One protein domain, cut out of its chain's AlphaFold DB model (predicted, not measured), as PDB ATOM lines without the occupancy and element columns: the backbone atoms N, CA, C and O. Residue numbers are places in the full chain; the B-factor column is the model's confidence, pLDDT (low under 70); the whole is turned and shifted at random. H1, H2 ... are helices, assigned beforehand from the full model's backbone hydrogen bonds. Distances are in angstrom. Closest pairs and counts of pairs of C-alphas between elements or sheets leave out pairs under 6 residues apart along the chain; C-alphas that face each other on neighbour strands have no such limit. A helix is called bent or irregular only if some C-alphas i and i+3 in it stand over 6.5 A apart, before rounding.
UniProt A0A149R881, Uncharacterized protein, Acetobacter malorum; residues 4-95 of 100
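This is residues 4 to 95 of the 100 residues of an uncharacterized protein of Acetobacter malorum (UniProt A0A149R881). Three long helices, H2, H4 and H5, lie side by side in a layer along the longest axis, with H4 in the middle, kinked near residue 63. The short helices H1 and H3 lie on one side of this layer, and the four-residue H6 lies on the other side, packed on H4 and H5. H2 and H4 run the same way, and H5 folds back along H4 as a helical hairpin. The printed part has 92 residues with six named helices, H1 to H6 in order, and no named strand; the class is all helix. It is compact, with a radius of gyration of the C-alphas of 12.2 A and spans of 36 by 28 by 22 A.

H1, residues 4 to 8, touches H2, residues 17 to 32; the closest C-alphas, of Trp 4 and Leu 23, are 4.7 A apart. H3, residues 36 to 43, is close to H2 but not clearly touching, with the C-alphas of His 30 and Ile 39 closest at 7.5 A. The hub is H4, residues 53 to 69, which touches four helices. H2 and H4 touch at a shallow tilt of 12 degrees, the same way, closest at the C-alphas of Ile 24 and Thr 62, 6.4 A. H1 and H4 only just touch, with 3 pairs of C-alphas within 8 A, through residues 55 to 59 of H4 alone; the C-alphas of Ala 8 and Ala 55 are closest at 5.2 A. H5, residues 73 to 86, forms a hairpin with H4 at a shallow tilt of 19 degrees, opposite ways, closest at the C-alphas of Arg 67 and Trp 73, 6.0 A. H6, residues 91 to 94, touches H5, closest at the C-alphas of Glu 85 and Gly 91, 6.0 A. H2 and H5 are apart. Each O i to N i+4 pair is within hydrogen-bond range in H1, H2, H3 and H5, against 9 of 13 in H4; H6 is too short for such a pair.

H1 begins at C-alpha 4 (36.809, 12.708, 39.843). From first to last C-alpha, H2 measures 22.0 A, H3 10.4 A, H4 24.0 A and H5 19.8 A. H4 begins at C-alpha 53 (30.316, 1.436, 47.154) and is irregular: C-alphas 65 and 68 are 7.9 A apart. H6 ends at C-alpha 94 (28.154, -4.684, 38.972).

The two C-alphas farthest apart, of Gly 33 and Gly 88, are 36.5 A apart. The printed part has no cut, and no link is long. The mean pLDDT of the printed part is 89.0; residues 11 to 13, 91 to 93 and 95 are under 70.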
ATOM      1  N   TRP A   4      37.636  13.890  39.624       90.06
ATOM      2  CA  TRP A   4      36.809  12.708  39.843       90.06
ATOM      3  C   TRP A   4      37.534  11.617  40.634       90.06
ATOM      4  O   TRP A   4      36.912  10.962  41.470       90.06
ATOM      5  N   LYS A   5      38.849  11.433  40.430       91.31
ATOM      6  CA  LYS A   5      39.636  10.437  41.173       91.31
ATOM      7  C   LYS A   5      39.713  10.815  42.651       91.31
ATOM      8  O   LYS A   5      39.509   9.968  43.515       91.31
ATOM      9  N   ALA A   6      39.985  12.088  42.941       90.19
ATOM     10  CA  ALA A   6      40.054  12.571  44.315       90.19
ATOM     11  C   ALA A   6      38.710  12.407  45.038       90.19
ATOM     12  O   ALA A   6      38.693  11.995  46.194       90.19
ATOM     13  N   ILE A   7      37.595  12.675  44.347       89.88
ATOM     14  CA  ILE A   7      36.239  12.486  44.878       89.88
ATOM     15  C   ILE A   7      35.954  11.002  45.117       89.88
ATOM     16  O   ILE A   7      35.487  10.643  46.197       89.88
ATOM     17  N   ALA A   8      36.289  10.140  44.156       89.38
ATOM     18  CA  ALA A   8      36.112   8.697  44.273       89.38
ATOM     19  C   ALA A   8      36.822   8.126  45.516       89.38
ATOM     20  O   ALA A   8      36.259   7.291  46.216       89.38
ATOM     21  N   GLU A   9      38.029   8.615  45.816       91.12
ATOM     22  CA  GLU A   9      38.883   8.177  46.936       91.12
ATOM     23  C   GLU A   9      38.701   9.008  48.227       91.12
ATOM     24  O   GLU A   9      39.463   8.858  49.196       91.12
ATOM     25  N   SER A  10      37.733   9.933  48.242       85.56
ATOM     26  CA  SER A  10      37.551  10.890  49.342       85.56
ATOM     27  C   SER A  10      36.920  10.287  50.600       85.56
ATOM     28  O   SER A  10      36.973  10.918  51.656       85.56
ATOM     29  N   GLY A  11      36.397   9.058  50.551       67.81
ATOM     30  CA  GLY A  11      35.874   8.401  51.744       67.81
ATOM     31  C   GLY A  11      35.433   6.955  51.538       67.81
ATOM     32  O   GLY A  11      34.844   6.604  50.522       67.81
ATOM     33  N   VAL A  12      35.653   6.143  52.579       59.53
ATOM     34  CA  VAL A  12      35.222   4.731  52.687       59.53
ATOM     35  C   VAL A  12      33.689   4.610  52.872       59.53
ATOM     36  O   VAL A  12      33.150   3.508  52.902       59.53
ATOM     37  N   GLY A  13      32.980   5.736  53.019       68.25
ATOM     38  CA  GLY A  13      31.523   5.816  53.189       68.25
ATOM     39  C   GLY A  13      30.753   6.047  51.882       68.25
ATOM     40  O   GLY A  13      31.295   5.891  50.795       68.25
ATOM     41  N   SER A  14      29.481   6.431  51.982       76.69
ATOM     42  CA  SER A  14      28.647   6.816  50.832       76.69
ATOM     43  C   SER A  14      29.029   8.201  50.306       76.69
ATOM     44  O   SER A  14      29.284   9.108  51.103       76.69
ATOM     45  N   LEU A  15      29.002   8.384  48.988       84.62
ATOM     46  CA  LEU A  15      29.084   9.718  48.392       84.62
ATOM     47  C   LEU A  15      27.727  10.414  48.526       84.62
ATOM     48  O   LEU A  15      26.683   9.792  48.323       84.62
ATOM     49  N   ASP A  16      27.720  11.711  48.822       89.00
ATOM     50  CA  ASP A  16      26.487  12.486  48.706       89.00
ATOM     51  C   ASP A  16      26.126  12.759  47.230       89.00
ATOM     52  O   ASP A  16      26.931  12.595  46.308       89.00
ATOM     53  N   LEU A  17      24.886  13.195  46.985       87.25
ATOM     54  CA  LEU A  17      24.392  13.455  45.628       87.25
ATOM     55  C   LEU A  17      25.200  14.529  44.885       87.25
ATOM     56  O   LEU A  17      25.314  14.471  43.659       87.25
ATOM     57  N   SER A  18      25.749  15.512  45.600       90.12
ATOM     58  CA  SER A  18      26.569  16.562  45.002       90.12
ATOM     59  C   SER A  18      27.911  15.998  44.544       90.12
ATOM     60  O   SER A  18      28.324  16.272  43.419       90.12
ATOM     61  N   GLN A  19      28.547  15.153  45.354       90.38
ATOM     62  CA  GLN A  19      29.788  14.461  45.010       90.38
ATOM     63  C   GLN A  19      29.596  13.490  43.841       90.38
ATOM     64  O   GLN A  19      30.398  13.499  42.910       90.38
ATOM     65  N   ILE A  20      28.506  12.714  43.836       90.75
ATOM     66  CA  ILE A  20      28.144  11.836  42.710       90.75
ATOM     67  C   ILE A  20      27.984  12.658  41.431       90.75
ATOM     68  O   ILE A  20      28.515  12.291  40.383       90.75
ATOM     69  N   LYS A  21      27.286  13.797  41.505       91.31
ATOM     70  CA  LYS A  21      27.074  14.669  40.348       91.31
ATOM     71  C   LYS A  21      28.389  15.221  39.798       91.31
ATOM     72  O   LYS A  21      28.570  15.199  38.584       91.31
ATOM     73  N   VAL A  22      29.287  15.700  40.659       91.12
ATOM     74  CA  VAL A  22      30.604  16.196  40.222       91.12
ATOM     75  C   VAL A  22      31.413  15.067  39.586       91.12
ATOM     76  O   VAL A  22      31.957  15.255  38.505       91.12
ATOM     77  N   LEU A  23      31.416  13.877  40.193       91.75
ATOM     78  CA  LEU A  23      32.128  12.713  39.670       91.75
ATOM     79  C   LEU A  23      31.631  12.298  38.276       91.75
ATOM     80  O   LEU A  23      32.449  12.022  37.403       91.75
ATOM     81  N   ILE A  24      30.313  12.293  38.046       93.88
ATOM     82  CA  ILE A  24      29.724  11.992  36.730       93.88
ATOM     83  C   ILE A  24      30.080  13.069  35.700       93.88
ATOM     84  O   ILE A  24      30.424  12.723  34.572       93.88
ATOM     85  N   ILE A  25      29.974  14.354  36.061       94.44
ATOM     86  CA  ILE A  25      30.250  15.466  35.138       94.44
ATOM     87  C   ILE A  25      31.719  15.454  34.721       94.44
ATOM     88  O   ILE A  25      31.996  15.426  33.528       94.44
ATOM     89  N   ASP A  26      32.644  15.392  35.678       93.50
ATOM     90  CA  ASP A  26      34.079  15.437  35.388       93.50
ATOM     91  C   ASP A  26      34.520  14.216  34.555       93.50
ATOM     92  O   ASP A  26      35.175  14.359  33.522       93.50
ATOM     93  N   LEU A  27      34.061  13.003  34.900       93.50
ATOM     94  CA  LEU A  27      34.279  11.819  34.054       93.50
ATOM     95  C   LEU A  27      33.671  11.983  32.654       93.50
ATOM     96  O   LEU A  27      34.298  11.604  31.665       93.50
ATOM     97  N   GLY A  28      32.461  12.536  32.559       93.12
ATOM     98  CA  GLY A  28      31.775  12.797  31.295       93.12
ATOM     99  C   GLY A  28      32.520  13.794  30.406       93.12
ATOM    100  O   GLY A  28      32.594  13.586  29.193       93.12
ATOM    101  N   ASP A  29      33.124  14.821  31.000       94.31
ATOM    102  CA  ASP A  29      33.940  15.818  30.307       94.31
ATOM    103  C   ASP A  29      35.238  15.189  29.778       94.31
ATOM    104  O   ASP A  29      35.577  15.373  28.607       94.31
ATOM    105  N   HIS A  30      35.915  14.355  30.578       93.12
ATOM    106  CA  HIS A  30      37.087  13.591  30.127       93.12
ATOM    107  C   HIS A  30      36.747  12.616  28.986       93.12
ATOM    108  O   HIS A  30      37.484  12.531  27.998       93.12
ATOM    109  N   LEU A  31      35.619  11.903  29.086       93.31
ATOM    110  CA  LEU A  31      35.134  11.000  28.038       93.31
ATOM    111  C   LEU A  31      34.817  11.753  26.743       93.31
ATOM    112  O   LEU A  31      35.239  11.338  25.665       93.31
ATOM    113  N   SER A  32      34.106  12.876  26.847       93.19
ATOM    114  CA  SER A  32      33.731  13.711  25.700       93.19
ATOM    115  C   SER A  32      34.947  14.392  25.067       93.19
ATOM    116  O   SER A  32      34.979  14.599  23.854       93.19
ATOM    117  N   GLY A  33      35.971  14.689  25.870       92.69
ATOM    118  CA  GLY A  33      37.271  15.185  25.424       92.69
ATOM    119  C   GLY A  33      38.177  14.118  24.796       92.69
ATOM    120  O   GLY A  33      39.227  14.465  24.260       92.69
ATOM    121  N   GLY A  34      37.795  12.837  24.841       92.12
ATOM    122  CA  GLY A  34      38.582  11.730  24.292       92.12
ATOM    123  C   GLY A  34      39.829  11.369  25.106       92.12
ATOM    124  O   GLY A  34      40.747  10.741  24.573       92.12
ATOM    125  N   ASP A  35      39.887  11.736  26.391       93.31
ATOM    126  CA  ASP A  35      41.025  11.468  27.284       93.31
ATOM    127  C   ASP A  35      41.027  10.026  27.833       93.31
ATOM    128  O   ASP A  35      41.153   9.768  29.031       93.31
ATOM    129  N   PHE A  36      40.891   9.039  26.948       94.19
ATOM    130  CA  PHE A  36      40.916   7.625  27.335       94.19
ATOM    131  C   PHE A  36      42.244   7.202  27.989       94.19
ATOM    132  O   PHE A  36      42.193   6.512  29.009       94.19
ATOM    133  N   PRO A  37      43.436   7.629  27.510       94.19
ATOM    134  CA  PRO A  37      44.698   7.273  28.161       94.19
ATOM    135  C   PRO A  37      44.851   7.866  29.569       94.19
ATOM    136  O   PRO A  37      45.483   7.250  30.432       94.19
ATOM    137  N   GLY A  38      44.312   9.066  29.812       93.62
ATOM    138  CA  GLY A  38      44.291   9.686  31.133       93.62
ATOM    139  C   GLY A  38      43.388   8.927  32.099       93.62
ATOM    140  O   GLY A  38      43.824   8.600  33.208       93.62
ATOM    141  N   ILE A  39      42.178   8.579  31.648       94.75
ATOM    142  CA  ILE A  39      41.224   7.759  32.405       94.75
ATOM    143  C   ILE A  39      41.836   6.395  32.738       94.75
ATOM    144  O   ILE A  39      41.859   6.012  33.904       94.75
ATOM    145  N   ASP A  40      42.386   5.682  31.756       94.25
ATOM    146  CA  ASP A  40      42.930   4.332  31.944       94.25
ATOM    147  C   ASP A  40      44.095   4.309  32.949       94.25
ATOM    148  O   ASP A  40      44.128   3.492  33.874       94.25
ATOM    149  N   ARG A  41      45.005   5.290  32.857       94.25
ATOM    150  CA  ARG A  41      46.084   5.465  33.843       94.25
ATOM    151  C   ARG A  41      45.534   5.737  35.243       94.25
ATOM    152  O   ARG A  41      46.079   5.231  36.223       94.25
ATOM    153  N   ALA A  42      44.488   6.556  35.351       93.94
ATOM    154  CA  ALA A  42      43.859   6.848  36.631       93.94
ATOM    155  C   ALA A  42      43.207   5.592  37.227       93.94
ATOM    156  O   ALA A  42      43.484   5.299  38.390       93.94
ATOM    157  N   LEU A  43      42.464   4.811  36.426       94.25
ATOM    158  CA  LEU A  43      41.862   3.534  36.831       94.25
ATOM    159  C   LEU A  43      42.894   2.554  37.391       94.25
ATOM    160  O   LEU A  43      42.676   1.973  38.452       94.25
ATOM    161  N   GLY A  44      44.044   2.418  36.726       92.88
ATOM    162  CA  GLY A  44      45.129   1.541  37.178       92.88
ATOM    163  C   GLY A  44      45.796   1.963  38.494       92.88
ATOM    164  O   GLY A  44      46.607   1.216  39.033       92.88
ATOM    165  N   SER A  45      45.474   3.149  39.016       93.88
ATOM    166  CA  SER A  45      46.051   3.713  40.243       93.88
ATOM    167  C   SER A  45      45.011   4.024  41.323       93.88
ATOM    168  O   SER A  45      45.330   4.767  42.256       93.88
ATOM    169  N   LEU A  46      43.776   3.538  41.164       93.94
ATOM    170  CA  LEU A  46      42.706   3.740  42.138       93.94
ATOM    171  C   LEU A  46      42.977   2.957  43.422       93.94
ATOM    172  O   LEU A  46      43.254   1.756  43.388       93.94
ATOM    173  N   ASP A  47      42.835   3.630  44.559       92.69
ATOM    174  CA  ASP A  47      42.831   2.986  45.868       92.69
ATOM    175  C   ASP A  47      41.406   2.579  46.261       92.69
ATOM    176  O   ASP A  47      40.685   3.303  46.952       92.69
ATOM    177  N   PHE A  48      40.998   1.382  45.832       91.06
ATOM    178  CA  PHE A  48      39.671   0.831  46.117       91.06
ATOM    179  C   PHE A  48      39.352   0.752  47.611       91.06
ATOM    180  O   PHE A  48      38.192   0.918  47.981       91.06
ATOM    181  N   SER A  49      40.353   0.577  48.482       89.44
ATOM    182  CA  SER A  49      40.146   0.525  49.938       89.44
ATOM    183  C   SER A  49      39.591   1.835  50.508       89.44
ATOM    184  O   SER A  49      38.960   1.841  51.565       89.44
ATOM    185  N   ARG A  50      39.784   2.939  49.777       90.44
ATOM    186  CA  ARG A  50      39.309   4.281  50.116       90.44
ATOM    187  C   ARG A  50      38.025   4.684  49.409       90.44
ATOM    188  O   ARG A  50      37.489   5.737  49.734       90.44
ATOM    189  N   MET A  51      37.560   3.894  48.450       91.44
ATOM    190  CA  MET A  51      36.359   4.192  47.679       91.44
ATOM    191  C   MET A  51      35.131   3.605  48.360       91.44
ATOM    192  O   MET A  51      35.135   2.428  48.715       91.44
ATOM    193  N   GLY A  52      34.067   4.390  48.496       88.50
ATOM    194  CA  GLY A  52      32.735   3.896  48.840       88.50
ATOM    195  C   GLY A  52      32.121   3.008  47.756       88.50
ATOM    196  O   GLY A  52      32.524   3.060  46.594       88.50
ATOM    197  N   GLU A  53      31.100   2.230  48.116       88.31
ATOM    198  CA  GLU A  53      30.316   1.436  47.154       88.31
ATOM    199  C   GLU A  53      29.740   2.318  46.036       88.31
ATOM    200  O   GLU A  53      29.955   2.041  44.854       88.31
ATOM    201  N   ASP A  54      29.104   3.435  46.404       88.69
ATOM    202  CA  ASP A  54      28.530   4.389  45.451       88.69
ATOM    203  C   ASP A  54      29.580   4.929  44.478       88.69
ATOM    204  O   ASP A  54      29.298   5.105  43.293       88.69
ATOM    205  N   ALA A  55      30.807   5.161  44.952       92.06
ATOM    206  CA  ALA A  55      31.914   5.619  44.118       92.06
ATOM    207  C   ALA A  55      32.318   4.544  43.102       92.06
ATOM    208  O   ALA A  55      32.408   4.831  41.909       92.06
ATOM    209  N   ILE A  56      32.503   3.298  43.555       92.12
ATOM    210  CA  ILE A  56      32.847   2.161  42.689       92.12
ATOM    211  C   ILE A  56      31.770   1.969  41.615       92.12
ATOM    212  O   ILE A  56      32.089   1.883  40.424       92.12
ATOM    213  N   VAL A  57      30.495   1.956  42.008       90.50
ATOM    214  CA  VAL A  57      29.364   1.775  41.086       90.50
ATOM    215  C   VAL A  57      29.246   2.948  40.115       90.50
ATOM    216  O   VAL A  57      29.063   2.730  38.915       90.50
ATOM    217  N   THR A  58      29.386   4.187  40.590       92.38
ATOM    218  CA  THR A  58      29.250   5.384  39.746       92.38
ATOM    219  C   THR A  58      30.370   5.466  38.713       92.38
ATOM    220  O   THR A  58      30.078   5.663  37.531       92.38
ATOM    221  N   VAL A  59      31.630   5.244  39.110       94.19
ATOM    222  CA  VAL A  59      32.771   5.202  38.177       94.19
ATOM    223  C   VAL A  59      32.553   4.102  37.138       94.19
ATOM    224  O   VAL A  59      32.642   4.362  35.937       94.19
ATOM    225  N   SER A  60      32.176   2.897  37.581       93.62
ATOM    226  CA  SER A  60      31.933   1.757  36.688       93.62
ATOM    227  C   SER A  60      30.836   2.056  35.660       93.62
ATOM    228  O   SER A  60      31.026   1.864  34.462       93.62
ATOM    229  N   ARG A  61      29.685   2.580  36.096       92.12
ATOM    230  CA  ARG A  61      28.561   2.893  35.196       92.12
ATOM    231  C   ARG A  61      28.878   4.028  34.231       92.12
ATOM    232  O   ARG A  61      28.489   3.951  33.069       92.12
ATOM    233  N   THR A  62      29.585   5.052  34.698       93.75
ATOM    234  CA  THR A  62      29.931   6.216  33.871       93.75
ATOM    235  C   THR A  62      30.908   5.838  32.762       93.75
ATOM    236  O   THR A  62      30.777   6.314  31.639       93.75
ATOM    237  N   LEU A  63      31.854   4.939  33.047       94.56
ATOM    238  CA  LEU A  63      32.888   4.529  32.096       94.56
ATOM    239  C   LEU A  63      32.489   3.357  31.193       94.56
ATOM    240  O   LEU A  63      33.089   3.179  30.132       94.56
ATOM    241  N   TYR A  64      31.464   2.581  31.556       93.50
ATOM    242  CA  TYR A  64      31.015   1.418  30.782       93.50
ATOM    243  C   TYR A  64      30.780   1.680  29.277       93.50
ATOM    244  O   TYR A  64      31.171   0.830  28.465       93.50
ATOM    245  N   PRO A  65      30.202   2.823  28.844       91.75
ATOM    246  CA  PRO A  65      30.045   3.120  27.419       91.75
ATOM    247  C   PRO A  65      31.373   3.203  26.654       91.75
ATOM    248  O   PRO A  65      31.410   2.905  25.464       91.75
ATOM    249  N   ALA A  66      32.464   3.567  27.333       93.50
ATOM    250  CA  ALA A  66      33.797   3.724  26.757       93.50
ATOM    251  C   ALA A  66      34.739   2.546  27.048       93.50
ATOM    252  O   ALA A  66      35.914   2.603  26.694       93.50
ATOM    253  N   ARG A  67      34.246   1.462  27.661       94.31
ATOM    254  CA  ARG A  67      35.065   0.323  28.114       94.31
ATOM    255  C   ARG A  67      35.987  -0.278  27.050       94.31
ATOM    256  O   ARG A  67      37.077  -0.727  27.371       94.31
ATOM    257  N   SER A  68      35.576  -0.272  25.781       93.56
ATOM    258  CA  SER A  68      36.380  -0.792  24.666       93.56
ATOM    259  C   SER A  68      37.616   0.060  24.356       93.56
ATOM    260  O   SER A  68      38.556  -0.441  23.746       93.56
ATOM    261  N   ALA A  69      37.629   1.325  24.783       93.75
ATOM    262  CA  ALA A  69      38.753   2.247  24.651       93.75
ATOM    263  C   ALA A  69      39.656   2.282  25.900       93.75
ATOM    264  O   ALA A  69      40.621   3.044  25.926       93.75
ATOM    265  N   LEU A  70      39.355   1.474  26.924       94.50
ATOM    266  CA  LEU A  70      40.059   1.428  28.208       94.50
ATOM    267  C   LEU A  70      40.722   0.047  28.386       94.50
ATOM    268  O   LEU A  70      40.079  -0.884  28.874       94.50
ATOM    269  N   PRO A  71      41.991  -0.143  27.978       94.38
ATOM    270  CA  PRO A  71      42.671  -1.440  28.066       94.38
ATOM    271  C   PRO A  71      42.713  -2.038  29.481       94.38
ATOM    272  O   PRO A  71      42.653  -3.257  29.641       94.38
ATOM    273  N   GLY A  72      42.793  -1.196  30.513       93.06
ATOM    274  CA  GLY A  72      42.790  -1.582  31.923       93.06
ATOM    275  C   GLY A  72      41.407  -1.912  32.489       93.06
ATOM    276  O   GLY A  72      41.313  -2.293  33.655       93.06
ATOM    277  N   TRP A  73      40.338  -1.804  31.694       94.38
ATOM    278  CA  TRP A  73      38.952  -1.971  32.138       94.38
ATOM    279  C   TRP A  73      38.679  -3.296  32.860       94.38
ATOM    280  O   TRP A  73      38.081  -3.309  33.933       94.38
ATOM    281  N   GLN A  74      39.150  -4.412  32.301       92.50
ATOM    282  CA  GLN A  74      38.973  -5.742  32.897       92.50
ATOM    283  C   GLN A  74      39.635  -5.837  34.281       92.50
ATOM    284  O   GLN A  74      39.012  -6.294  35.236       92.50
ATOM    285  N   ASN A  75      40.865  -5.331  34.415       94.44
ATOM    286  CA  ASN A  75      41.573  -5.311  35.697       94.44
ATOM    287  C   ASN A  75      40.874  -4.396  36.710       94.44
ATOM    288  O   ASN A  75      40.758  -4.742  37.883       94.44
ATOM    289  N   PHE A  76      40.382  -3.240  36.257       94.69
ATOM    290  CA  PHE A  76      39.577  -2.345  37.083       94.69
ATOM    291  C   PHE A  76      38.338  -3.061  37.640       94.69
ATOM    292  O   PHE A  76      38.122  -3.019  38.850       94.69
ATOM    293  N   LEU A  77      37.571  -3.763  36.798       92.31
ATOM    294  CA  LEU A  77      36.378  -4.494  37.235       92.31
ATOM    295  C   LEU A  77      36.701  -5.621  38.214       92.31
ATOM    296  O   LEU A  77      35.994  -5.779  39.204       92.31
ATOM    297  N   GLN A  78      37.774  -6.376  37.978       91.62
ATOM    298  CA  GLN A  78      38.201  -7.436  38.894       91.62
ATOM    299  C   GLN A  78      38.567  -6.878  40.272       91.62
ATOM    300  O   GLN A  78      38.144  -7.424  41.289       91.62
ATOM    301  N   ASN A  79      39.298  -5.762  40.317       93.62
ATOM    302  CA  ASN A  79      39.653  -5.102  41.573       93.62
ATOM    303  C   ASN A  79      38.422  -4.514  42.281       93.62
ATOM    304  O   ASN A  79      38.287  -4.653  43.496       93.62
ATOM    305  N   ALA A  80      37.507  -3.909  41.519       92.00
ATOM    306  CA  ALA A  80      36.239  -3.395  42.024       92.00
ATOM    307  C   ALA A  80      35.390  -4.510  42.645       92.00
ATOM    308  O   ALA A  80      34.922  -4.381  43.776       92.00
ATOM    309  N   GLN A  81      35.227  -5.620  41.926       90.50
ATOM    310  CA  GLN A  81      34.462  -6.771  42.383       90.50
ATOM    311  C   GLN A  81      35.101  -7.417  43.614       90.50
ATOM    312  O   GLN A  81      34.406  -7.663  44.596       90.50
ATOM    313  N   HIS A  82      36.423  -7.605  43.607       90.88
ATOM    314  CA  HIS A  82      37.149  -8.131  44.758       90.88
ATOM    315  C   HIS A  82      36.938  -7.276  46.016       90.88
ATOM    316  O   HIS A  82      36.716  -7.814  47.099       90.88
ATOM    317  N   GLU A  83      36.980  -5.947  45.892       90.44
ATOM    318  CA  GLU A  83      36.780  -5.059  47.038       90.44
ATOM    319  C   GLU A  83      35.321  -5.065  47.538       90.44
ATOM    320  O   GLU A  83      35.104  -5.050  48.750       90.44
ATOM    321  N   ILE A  84      34.325  -5.147  46.645       87.62
ATOM    322  CA  ILE A  84      32.904  -5.301  47.017       87.62
ATOM    323  C   ILE A  84      32.690  -6.618  47.781       87.62
ATOM    324  O   ILE A  84      32.125  -6.616  48.878       87.62
ATOM    325  N   GLU A  85      33.201  -7.730  47.251       88.19
ATOM    326  CA  GLU A  85      33.088  -9.059  47.866       88.19
ATOM    327  C   GLU A  85      33.787  -9.121  49.229       88.19
ATOM    328  O   GLU A  85      33.222  -9.614  50.207       88.19
ATOM    329  N   LYS A  86      34.993  -8.552  49.334       89.25
ATOM    330  CA  LYS A  86      35.754  -8.451  50.589       89.25
ATOM    331  C   LYS A  86      34.993  -7.702  51.686       89.25
ATOM    332  O   LYS A  86      35.190  -7.990  52.867       89.25
ATOM    333  N   ARG A  87      34.126  -6.755  51.321       85.62
ATOM    334  CA  ARG A  87      33.283  -5.993  52.257       85.62
ATOM    335  C   ARG A  87      31.974  -6.702  52.613       85.62
ATOM    336  O   ARG A  87      31.206  -6.165  53.406       85.62
ATOM    337  N   GLY A  88      31.719  -7.889  52.058       82.38
ATOM    338  CA  GLY A  88      30.468  -8.623  52.248       82.38
ATOM    339  C   GLY A  88      29.264  -7.956  51.575       82.38
ATOM    340  O   GLY A  88      28.128  -8.223  51.966       82.38
ATOM    341  N   LEU A  89      29.511  -7.074  50.604       76.94
ATOM    342  CA  LEU A  89      28.480  -6.393  49.825       76.94
ATOM    343  C   LEU A  89      28.040  -7.284  48.653       76.94
ATOM    344  O   LEU A  89      28.780  -8.165  48.211       76.94
ATOM    345  N   ASP A  90      26.819  -7.080  48.159       74.00
ATOM    346  CA  ASP A  90      26.267  -7.906  47.081       74.00
ATOM    347  C   ASP A  90      27.038  -7.671  45.769       74.00
ATOM    348  O   ASP A  90      26.966  -6.602  45.167       74.00
ATOM    349  N   GLY A  91      27.748  -8.689  45.277       61.75
ATOM    350  CA  GLY A  91      28.479  -8.632  44.005       61.75
ATOM    351  C   GLY A  91      27.598  -8.309  42.787       61.75
ATOM    352  O   GLY A  91      28.106  -7.903  41.742       61.75
ATOM    353  N   ARG A  92      26.265  -8.403  42.918       65.94
ATOM    354  CA  ARG A  92      25.301  -8.014  41.873       65.94
ATOM    355  C   ARG A  92      25.262  -6.520  41.574       65.94
ATOM    356  O   ARG A  92      24.653  -6.119  40.585       65.94
ATOM    357  N   LEU A  93      25.913  -5.682  42.376       67.69
ATOM    358  CA  LEU A  93      25.993  -4.239  42.138       67.69
ATOM    359  C   LEU A  93      26.663  -3.886  40.798       67.69
ATOM    360  O   LEU A  93      26.367  -2.839  40.214       67.69
ATOM    361  N   LEU A  94      27.508  -4.786  40.283       73.75
ATOM    362  CA  LEU A  94      28.154  -4.684  38.972       73.75
ATOM    363  C   LEU A  94      27.514  -5.600  37.903       73.75
ATOM    364  O   LEU A  94      28.028  -5.684  36.784       73.75
ATOM    365  N   CYS A  95      26.393  -6.277  38.193       58.59
ATOM    366  CA  CYS A  95      25.697  -7.104  37.198       58.59
ATOM    367  C   CYS A  95      25.276  -6.263  35.981       58.59
ATOM    368  O   CYS A  95      24.783  -5.143  36.116       58.59
TER     369      CYS A  95